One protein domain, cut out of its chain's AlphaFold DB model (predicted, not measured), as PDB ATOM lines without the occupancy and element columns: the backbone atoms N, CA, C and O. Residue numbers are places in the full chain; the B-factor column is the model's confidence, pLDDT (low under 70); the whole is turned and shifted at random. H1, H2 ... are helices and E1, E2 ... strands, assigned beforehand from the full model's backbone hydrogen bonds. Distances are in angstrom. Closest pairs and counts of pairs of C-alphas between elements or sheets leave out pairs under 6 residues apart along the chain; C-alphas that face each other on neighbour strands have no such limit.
ATOM      1  N   HIS A 506       1.702 -43.474 -34.592       76.12
ATOM      2  CA  HIS A 506       2.660 -43.811 -35.636       76.12
ATOM      3  C   HIS A 506       4.045 -43.284 -35.276       76.12
ATOM      4  O   HIS A 506       4.213 -42.476 -34.360       76.12
ATOM      5  N   SER A 507       5.030 -43.752 -36.029       73.94
ATOM      6  CA  SER A 507       6.394 -43.257 -35.992       73.94
ATOM      7  C   SER A 507       6.867 -42.904 -37.398       73.94
ATOM      8  O   SER A 507       6.494 -43.558 -38.375       73.94
ATOM      9  N   LEU A 508       7.689 -41.866 -37.476       74.25
ATOM     10  CA  LEU A 508       8.457 -41.469 -38.641       74.25
ATOM     11  C   LEU A 508       9.928 -41.769 -38.348       74.25
ATOM     12  O   LEU A 508      10.503 -41.194 -37.425       74.25
ATOM     13  N   ASN A 509      10.514 -42.697 -39.093       75.19
ATOM     14  CA  ASN A 509      11.931 -43.014 -38.996       75.19
ATOM     15  C   ASN A 509      12.707 -41.982 -39.810       75.19
ATOM     16  O   ASN A 509      12.459 -41.828 -41.005       75.19
ATOM     17  N   LEU A 510      13.612 -41.278 -39.144       78.56
ATOM     18  CA  LEU A 510      14.573 -40.383 -39.765       78.56
ATOM     19  C   LEU A 510      15.911 -41.109 -39.968       78.56
ATOM     20  O   LEU A 510      16.064 -42.272 -39.590       78.56
ATOM     21  N   GLN A 511      16.898 -40.416 -40.535       73.44
ATOM     22  CA  GLN A 511      18.218 -40.974 -40.844       73.44
ATOM     23  C   GLN A 511      18.979 -41.445 -39.592       73.44
ATOM     24  O   GLN A 511      19.805 -42.345 -39.672       73.44
ATOM     25  N   ASP A 512      18.719 -40.822 -38.442       71.00
ATOM     26  CA  ASP A 512      19.465 -40.994 -37.191       71.00
ATOM     27  C   ASP A 512      18.572 -41.159 -35.949       71.00
ATOM     28  O   ASP A 512      19.066 -41.465 -34.862       71.00
ATOM     29  N   THR A 513      17.261 -40.957 -36.081       70.25
ATOM     30  CA  THR A 513      16.315 -40.986 -34.963       70.25
ATOM     31  C   THR A 513      14.914 -41.386 -35.425       70.25
ATOM     32  O   THR A 513      14.662 -41.585 -36.608       70.25
ATOM     33  N   THR A 514      13.973 -41.490 -34.494       72.56
ATOM     34  CA  THR A 514      12.567 -41.777 -34.779       72.56
ATOM     35  C   THR A 514      11.680 -40.758 -34.080       72.56
ATOM     36  O   THR A 514      11.786 -40.551 -32.873       72.56
ATOM     37  N   MET A 515      10.744 -40.171 -34.820       72.69
ATOM     38  CA  MET A 515       9.754 -39.228 -34.304       72.69
ATOM     39  C   MET A 515       8.391 -39.898 -34.138       72.69
ATOM     40  O   MET A 515       7.874 -40.515 -35.066       72.69
ATOM     41  N   GLY A 516       7.773 -39.768 -32.965       70.12
ATOM     42  CA  GLY A 516       6.412 -40.252 -32.724       70.12
ATOM     43  C   GLY A 516       5.354 -39.214 -33.099       70.12
ATOM     44  O   GLY A 516       5.512 -38.033 -32.805       70.12
ATOM     45  N   TYR A 517       4.237 -39.650 -33.682       77.88
ATOM     46  CA  TYR A 517       3.074 -38.793 -33.921       77.88
ATOM     47  C   TYR A 517       1.757 -39.555 -33.747       77.88
ATOM     48  O   TYR A 517       1.721 -40.785 -33.678       77.88
ATOM     49  N   VAL A 518       0.652 -38.819 -33.634       76.38
ATOM     50  CA  VAL A 518      -0.699 -39.384 -33.525       76.38
ATOM     51  C   VAL A 518      -1.573 -38.882 -34.659       76.38
ATOM     52  O   VAL A 518      -1.450 -37.727 -35.054       76.38
ATOM     53  N   THR A 519      -2.446 -39.736 -35.187       74.19
ATOM     54  CA  THR A 519      -3.437 -39.324 -36.186       74.19
ATOM     55  C   THR A 519      -4.561 -38.522 -35.543       74.19
ATOM     56  O   THR A 519      -4.892 -38.695 -34.370       74.19
ATOM     57  N   ASN A 520      -5.217 -37.682 -36.338       68.44
ATOM     58  CA  ASN A 520      -6.424 -36.981 -35.929       68.44
ATOM     59  C   ASN A 520      -7.670 -37.593 -36.573       68.44
ATOM     60  O   ASN A 520      -7.674 -38.061 -37.709       68.44
ATOM     61  N   TYR A 521      -8.792 -37.525 -35.860       61.16
ATOM     62  CA  TYR A 521     -10.074 -37.961 -36.413       61.16
ATOM     63  C   TYR A 521     -10.666 -36.959 -37.425       61.16
ATOM     64  O   TYR A 521     -11.505 -37.326 -38.244       61.16
ATOM     65  N   ILE A 522     -10.236 -35.691 -37.399       59.91
ATOM     66  CA  ILE A 522     -10.839 -34.604 -38.186       59.91
ATOM     67  C   ILE A 522      -9.808 -34.037 -39.172       59.91
ATOM     68  O   ILE A 522      -8.807 -33.471 -38.748       59.91
ATOM     69  N   SER A 523     -10.070 -34.146 -40.477       55.69
ATOM     70  CA  SER A 523      -9.167 -33.680 -41.547       55.69
ATOM     71  C   SER A 523      -9.340 -32.212 -41.952       55.69
ATOM     72  O   SER A 523      -8.369 -31.516 -42.234       55.69
ATOM     73  N   ARG A 524     -10.589 -31.724 -42.007       58.72
ATOM     74  CA  ARG A 524     -10.919 -30.422 -42.609       58.72
ATOM     75  C   ARG A 524     -10.348 -29.184 -41.908       58.72
ATOM     76  O   ARG A 524     -10.206 -28.187 -42.610       58.72
ATOM     77  N   PRO A 525     -10.030 -29.190 -40.598       61.12
ATOM     78  CA  PRO A 525      -9.412 -28.037 -39.953       61.12
ATOM     79  C   PRO A 525      -8.062 -27.631 -40.554       61.12
ATOM     80  O   PRO A 525      -7.746 -26.446 -40.580       61.12
ATOM     81  N   GLU A 526      -7.291 -28.600 -41.058       70.88
ATOM     82  CA  GLU A 526      -5.926 -28.379 -41.558       70.88
ATOM     83  C   GLU A 526      -5.712 -28.794 -43.017       70.88
ATOM     84  O   GLU A 526      -4.663 -28.493 -43.568       70.88
ATOM     85  N   ASN A 527      -6.698 -29.456 -43.635       79.06
ATOM     86  CA  ASN A 527      -6.706 -29.908 -45.029       79.06
ATOM     87  C   ASN A 527      -5.330 -30.388 -45.535       79.06
ATOM     88  O   ASN A 527      -4.754 -29.821 -46.456       79.06
ATOM     89  N   SER A 528      -4.774 -31.425 -44.911       85.25
ATOM     90  CA  SER A 528      -3.507 -31.995 -45.377       85.25
ATOM     91  C   SER A 528      -3.713 -32.905 -46.584       85.25
ATOM     92  O   SER A 528      -4.676 -33.678 -46.594       85.25
ATOM     93  N   TYR A 529      -2.760 -32.914 -47.527       86.88
ATOM     94  CA  TYR A 529      -2.723 -33.919 -48.598       86.88
ATOM     95  C   TYR A 529      -2.732 -35.355 -48.056       86.88
ATOM     96  O   TYR A 529      -3.313 -36.216 -48.698       86.88
ATOM     97  N   MET A 530      -2.207 -35.615 -46.851       85.69
ATOM     98  CA  MET A 530      -2.179 -36.956 -46.233       85.69
ATOM     99  C   MET A 530      -3.452 -37.327 -45.453       85.69
ATOM    100  O   MET A 530      -3.447 -38.253 -44.634       85.69
ATOM    101  N   SER A 531      -4.544 -36.589 -45.658       75.69
ATOM    102  CA  SER A 531      -5.853 -36.877 -45.063       75.69
ATOM    103  C   SER A 531      -6.718 -37.755 -45.972       75.69
ATOM    104  O   SER A 531      -6.485 -37.842 -47.172       75.69
ATOM    105  N   THR A 532      -7.778 -38.368 -45.429       61.34
ATOM    106  CA  THR A 532      -8.784 -39.039 -46.268       61.34
ATOM    107  C   THR A 532      -9.523 -38.021 -47.142       61.34
ATOM    108  O   THR A 532     -10.068 -37.043 -46.637       61.34
ATOM    109  N   TRP A 533      -9.598 -38.271 -48.449       51.91
ATOM    110  CA  TRP A 533     -10.191 -37.364 -49.445       51.91
ATOM    111  C   TRP A 533     -11.662 -36.977 -49.173       51.91
ATOM    112  O   TRP A 533     -12.143 -35.956 -49.662       51.91
ATOM    113  N   GLU A 534     -12.381 -37.768 -48.369       47.28
ATOM    114  CA  GLU A 534     -13.816 -37.604 -48.094       47.28
ATOM    115  C   GLU A 534     -14.158 -37.049 -46.711       47.28
ATOM    116  O   GLU A 534     -15.337 -36.895 -46.378       47.28
ATOM    117  N   SER A 535     -13.181 -36.766 -45.856       43.31
ATOM    118  CA  SER A 535     -13.521 -36.480 -44.467       43.31
ATOM    119  C   SER A 535     -14.294 -35.162 -44.361       43.31
ATOM    120  O   SER A 535     -13.910 -34.115 -44.881       43.31
ATOM    121  N   TYR A 536     -15.476 -35.255 -43.760       43.34
ATOM    122  CA  TYR A 536     -16.438 -34.175 -43.599       43.34
ATOM    123  C   TYR A 536     -16.334 -33.601 -42.189       43.34
ATOM    124  O   TYR A 536     -16.032 -34.306 -41.228       43.34
ATOM    125  N   THR A 537     -16.624 -32.308 -42.040       44.38
ATOM    126  CA  THR A 537     -16.904 -31.763 -40.710       44.38
ATOM    127  C   THR A 537     -18.095 -32.533 -40.151       44.38
ATOM    128  O   THR A 537     -19.150 -32.568 -40.789       44.38
ATOM    129  N   VAL A 538     -17.942 -33.137 -38.975       41.91
ATOM    130  CA  VAL A 538     -19.073 -33.664 -38.212       41.91
ATOM    131  C   VAL A 538     -20.115 -32.546 -38.108       41.91
ATOM    132  O   VAL A 538     -19.809 -31.489 -37.571       41.91
ATOM    133  N   GLN A 539     -21.286 -32.776 -38.713       41.75
ATOM    134  CA  GLN A 539     -22.563 -32.070 -38.543       41.75
ATOM    135  C   GLN A 539     -22.499 -30.559 -38.246       41.75
ATOM    136  O   GLN A 539     -22.147 -30.164 -37.147       41.75
ATOM    137  N   TYR A 540     -22.969 -29.741 -39.199       42.97
ATOM    138  CA  TYR A 540     -23.304 -28.307 -39.095       42.97
ATOM    139  C   TYR A 540     -23.428 -27.768 -37.648       42.97
ATOM    140  O   TYR A 540     -24.521 -27.672 -37.088       42.97
ATOM    141  N   GLN A 541     -22.297 -27.409 -37.037       48.47
ATOM    142  CA  GLN A 541     -22.255 -26.669 -35.781       48.47
ATOM    143  C   GLN A 541     -22.261 -25.183 -36.168       48.47
ATOM    144  O   GLN A 541     -21.320 -24.739 -36.827       48.47
ATOM    145  N   PRO A 542     -23.271 -24.383 -35.779       47.94
ATOM    146  CA  PRO A 542     -23.397 -22.974 -36.180       47.94
ATOM    147  C   PRO A 542     -22.280 -22.051 -35.648       47.94
ATOM    148  O   PRO A 542     -22.333 -20.843 -35.862       47.94
ATOM    149  N   TYR A 543     -21.272 -22.613 -34.973       50.88
ATOM    150  CA  TYR A 543     -20.132 -21.914 -34.384       50.88
ATOM    151  C   TYR A 543     -18.773 -22.337 -34.972       50.88
ATOM    152  O   TYR A 543     -17.743 -21.849 -34.509       50.88
ATOM    153  N   LEU A 544     -18.736 -23.224 -35.976       51.88
ATOM    154  CA  LEU A 544     -17.486 -23.582 -36.652       51.88
ATOM    155  C   LEU A 544     -17.143 -22.507 -37.698       51.88
ATOM    156  O   LEU A 544     -17.914 -22.259 -38.624       51.88
ATOM    157  N   SER A 545     -16.002 -21.833 -37.527       50.28
ATOM    158  CA  SER A 545     -15.546 -20.788 -38.449       50.28
ATOM    159  C   SER A 545     -15.283 -21.364 -39.842       50.28
ATOM    160  O   SER A 545     -14.417 -22.220 -39.989       50.28
ATOM    161  N   LEU A 546     -15.955 -20.833 -40.870       45.22
ATOM    162  CA  LEU A 546     -15.700 -21.150 -42.287       45.22
ATOM    163  C   LEU A 546     -14.230 -20.933 -42.694       45.22
ATOM    164  O   LEU A 546     -13.718 -21.624 -43.573       45.22
ATOM    165  N   TYR A 547     -13.543 -20.003 -42.020       43.94
ATOM    166  CA  TYR A 547     -12.122 -19.701 -42.217       43.94
ATOM    167  C   TYR A 547     -11.205 -20.853 -41.770       43.94
ATOM    168  O   TYR A 547     -10.091 -20.979 -42.262       43.94
ATOM    169  N   LEU A 548     -11.679 -21.712 -40.863       50.62
ATOM    170  CA  LEU A 548     -10.977 -22.908 -40.388       50.62
ATOM    171  C   LEU A 548     -11.432 -24.186 -41.116       50.62
ATOM    172  O   LEU A 548     -11.027 -25.263 -40.720       50.62
ATOM    173  N   THR A 549     -12.304 -24.117 -42.129       53.28
ATOM    174  CA  THR A 549     -12.895 -25.323 -42.754       53.28
ATOM    175  C   THR A 549     -12.756 -25.384 -44.278       53.28
ATOM    176  O   THR A 549     -13.352 -26.262 -44.898       53.28
ATOM    177  N   SER A 550     -12.034 -24.442 -44.896       60.91
ATOM    178  CA  SER A 550     -11.856 -24.341 -46.358       60.91
ATOM    179  C   SER A 550     -10.442 -23.875 -46.746       60.91
ATOM    180  O   SER A 550     -10.282 -23.091 -47.683       60.91
ATOM    181  N   GLN A 551      -9.420 -24.307 -46.005       71.06
ATOM    182  CA  GLN A 551      -8.025 -24.055 -46.376       71.06
ATOM    183  C   GLN A 551      -7.666 -24.834 -47.656       71.06
ATOM    184  O   GLN A 551      -8.196 -25.934 -47.847       71.06
ATOM    185  N   PRO A 552      -6.802 -24.306 -48.545       78.50
ATOM    186  CA  PRO A 552      -6.186 -25.104 -49.605       78.50
ATOM    187  C   PRO A 552      -5.455 -26.317 -49.022       78.50
ATOM    188  O   PRO A 552      -5.048 -26.287 -47.862       78.50
ATOM    189  N   ALA A 553      -5.303 -27.376 -49.817       83.88
ATOM    190  CA  ALA A 553      -4.526 -28.521 -49.370       83.88
ATOM    191  C   ALA A 553      -3.038 -28.144 -49.248       83.88
ATOM    192  O   ALA A 553      -2.522 -27.459 -50.127       83.88
ATOM    193  N   SER A 554      -2.362 -28.563 -48.176       88.12
ATOM    194  CA  SER A 554      -0.913 -28.359 -48.003       88.12
ATOM    195  C   SER A 554      -0.283 -29.493 -47.190       88.12
ATOM    196  O   SER A 554      -0.943 -30.134 -46.370       88.12
ATOM    197  N   LEU A 555       1.003 -29.767 -47.419       90.12
ATOM    198  CA  LEU A 555       1.798 -30.602 -46.513       90.12
ATOM    199  C   LEU A 555       2.258 -29.794 -45.291       90.12
ATOM    200  O   LEU A 555       2.357 -30.343 -44.201       90.12
ATOM    201  N   LYS A 556       2.451 -28.477 -45.418       89.69
ATOM    202  CA  LYS A 556       2.927 -27.601 -44.339       89.69
ATOM    203  C   LYS A 556       1.797 -27.120 -43.421       89.69
ATOM    204  O   LYS A 556       1.625 -25.924 -43.182       89.69
ATOM    205  N   THR A 557       0.986 -28.048 -42.916       85.62
ATOM    206  CA  THR A 557      -0.088 -27.692 -41.978       85.62
ATOM    207  C   THR A 557       0.471 -27.339 -40.596       85.62
ATOM    208  O   THR A 557       1.558 -27.796 -40.247       85.62
ATOM    209  N   PRO A 558      -0.251 -26.575 -39.759       81.62
ATOM    210  CA  PRO A 558       0.237 -26.215 -38.428       81.62
ATOM    211  C   PRO A 558       0.566 -27.403 -37.511       81.62
ATOM    212  O   PRO A 558       1.495 -27.287 -36.720       81.62
ATOM    213  N   SER A 559      -0.166 -28.525 -37.586       78.62
ATOM    214  CA  SER A 559       0.096 -29.675 -36.703       78.62
ATOM    215  C   SER A 559       1.169 -30.628 -37.225       78.62
ATOM    216  O   SER A 559       1.841 -31.270 -36.423       78.62
ATOM    217  N   TYR A 560       1.304 -30.770 -38.545       83.44
ATOM    218  CA  TYR A 560       2.137 -31.820 -39.144       83.44
ATOM    219  C   TYR A 560       3.237 -31.284 -40.061       83.44
ATOM    220  O   TYR A 560       4.096 -32.053 -40.478       83.44
ATOM    221  N   GLY A 561       3.245 -29.989 -40.376       87.56
ATOM    222  CA  GLY A 561       4.175 -29.391 -41.333       87.56
ATOM    223  C   GLY A 561       5.637 -29.611 -40.971       87.56
ATOM    224  O   GLY A 561       6.424 -29.971 -41.843       87.56
ATOM    225  N   ASP A 562       5.993 -29.492 -39.693       86.38
ATOM    226  CA  ASP A 562       7.367 -29.745 -39.253       86.38
ATOM    227  C   ASP A 562       7.741 -31.232 -39.378       86.38
ATOM    228  O   ASP A 562       8.846 -31.562 -39.791       86.38
ATOM    229  N   LEU A 563       6.794 -32.138 -39.107       86.50
ATOM    230  CA  LEU A 563       6.979 -33.582 -39.280       86.50
ATOM    231  C   LEU A 563       7.218 -33.935 -40.757       86.50
ATOM    232  O   LEU A 563       8.127 -34.700 -41.068       86.50
ATOM    233  N   PHE A 564       6.442 -33.347 -41.674       91.31
ATOM    234  CA  PHE A 564       6.662 -33.496 -43.116       91.31
ATOM    235  C   PHE A 564       8.000 -32.904 -43.566       91.31
ATOM    236  O   PHE A 564       8.662 -33.482 -44.425       91.31
ATOM    237  N   SER A 565       8.401 -31.776 -42.979       93.50
ATOM    238  CA  SER A 565       9.667 -31.111 -43.290       93.50
ATOM    239  C   SER A 565      10.855 -31.981 -42.875       93.50
ATOM    240  O   SER A 565      11.743 -32.226 -43.692       93.50
ATOM    241  N   GLU A 566      10.846 -32.520 -41.653       90.00
ATOM    242  CA  GLU A 566      11.894 -33.434 -41.181       90.00
ATOM    243  C   GLU A 566      11.899 -34.760 -41.950       90.00
ATOM    244  O   GLU A 566      12.966 -35.232 -42.336       90.00
ATOM    245  N   GLY A 567      10.728 -35.326 -42.259       91.25
ATOM    246  CA  GLY A 567      10.632 -36.529 -43.092       91.25
ATOM    247  C   GLY A 567      11.227 -36.329 -44.482       91.25
ATOM    248  O   GLY A 567      12.002 -37.160 -44.952       91.25
ATOM    249  N   PHE A 568      10.937 -35.196 -45.126       95.62
ATOM    250  CA  PHE A 568      11.503 -34.885 -46.435       95.62
ATOM    251  C   PHE A 568      13.015 -34.651 -46.371       95.62
ATOM    252  O   PHE A 568      13.752 -35.231 -47.168       95.62
ATOM    253  N   ARG A 569      13.501 -33.869 -45.399       93.75
ATOM    254  CA  ARG A 569      14.941 -33.653 -45.192       93.75
ATOM    255  C   ARG A 569      15.671 -34.972 -44.941       93.75
ATOM    256  O   ARG A 569      16.713 -35.215 -45.545       93.75
ATOM    257  N   SER A 570      15.122 -35.828 -44.083       89.44
ATOM    258  CA  SER A 570      15.678 -37.153 -43.820       89.44
ATOM    259  C   SER A 570      15.726 -38.003 -45.084       89.44
ATOM    260  O   SER A 570      16.765 -38.589 -45.379       89.44
ATOM    261  N   TRP A 571      14.644 -38.024 -45.862       93.56
ATOM    262  CA  TRP A 571      14.599 -38.758 -47.121       93.56
ATOM    263  C   TRP A 571      15.659 -38.258 -48.116       93.56
ATOM    264  O   TRP A 571      16.313 -39.079 -48.759       93.56
ATOM    265  N   LEU A 572      15.897 -36.943 -48.201       95.38
ATOM    266  CA  LEU A 572      16.964 -36.368 -49.030       95.38
ATOM    267  C   LEU A 572      18.363 -36.824 -48.589       95.38
ATOM    268  O   LEU A 572      19.200 -37.085 -49.449       95.38
ATOM    269  N   ILE A 573      18.615 -36.941 -47.280       87.50
ATOM    270  CA  ILE A 573      19.894 -37.437 -46.739       87.50
ATOM    271  C   ILE A 573      20.072 -38.920 -47.059       87.50
ATOM    272  O   ILE A 573      21.106 -39.317 -47.586       87.50
ATOM    273  N   THR A 574      19.052 -39.737 -46.781       84.88
ATOM    274  CA  THR A 574      19.075 -41.188 -47.029       84.88
ATOM    275  C   THR A 574      19.291 -41.522 -48.505       84.88
ATOM    276  O   THR A 574      19.869 -42.555 -48.828       84.88
ATOM    277  N   ASN A 575      18.843 -40.644 -49.405       87.56
ATOM    278  CA  ASN A 575      19.012 -40.789 -50.851       87.56
ATOM    279  C   ASN A 575      20.191 -39.979 -51.414       87.56
ATOM    280  O   ASN A 575      20.292 -39.816 -52.626       87.56
ATOM    281  N   GLU A 576      21.074 -39.483 -50.543       92.12
ATOM    282  CA  GLU A 576      22.332 -38.810 -50.893       92.12
ATOM    283  C   GLU A 576      22.174 -37.525 -51.732       92.12
ATOM    284  O   GLU A 576      23.133 -37.049 -52.335       92.12
TER     285      GLU A 576
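This is residues 506 to 576 of the 605 residues of an uncharacterized protein of Polaribacter filamentus (UniProt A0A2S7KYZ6). The model has little regular structure: a small two-strand hairpin, E1 and E2, and one helix, H1, sit near each other toward one end of a rod, and a long loop, residues 519 to 560, runs out to the other end and folds back to the helix. The printed part has 71 residues, 23 of them in named elements, in the order E1, E2, H1; the class is mixed, the sheet antiparallel. It is loose, with a radius of gyration of the C-alphas of 14.8 A and spans of 49 by 21 by 18 A.

E1, residues 506 to 509, and E2, residues 514 to 518, form a hairpin with a tight link, antiparallel at 156 degrees; N 506 and O 517 are within hydrogen-bond range at 2.8 A. The closest C-alphas of E1 and H1, residues 561 to 574, are those of Leu 508 and Gly 567, 7.0 A apart. E2 and H1 are near each other, with 5 pairs of C-alphas within 10 A. In H1 every O i to N i+4 pair is within hydrogen-bond range.

E1 is 9.9 A long and begins at C-alpha 506 (2.660, -43.811, -35.636). E2 is 13.5 A long. H1 is 19.8 A long and ends at C-alpha 574 (19.075, -41.188, -47.029).

The C-alphas farthest apart, of Pro 542 and Glu 576, are 50.6 A apart. The printed part has no cut. The link from E2 to H1 is long, 42 residues. pLDDT is under 70 at residues 520 to 525 and 532 to 550.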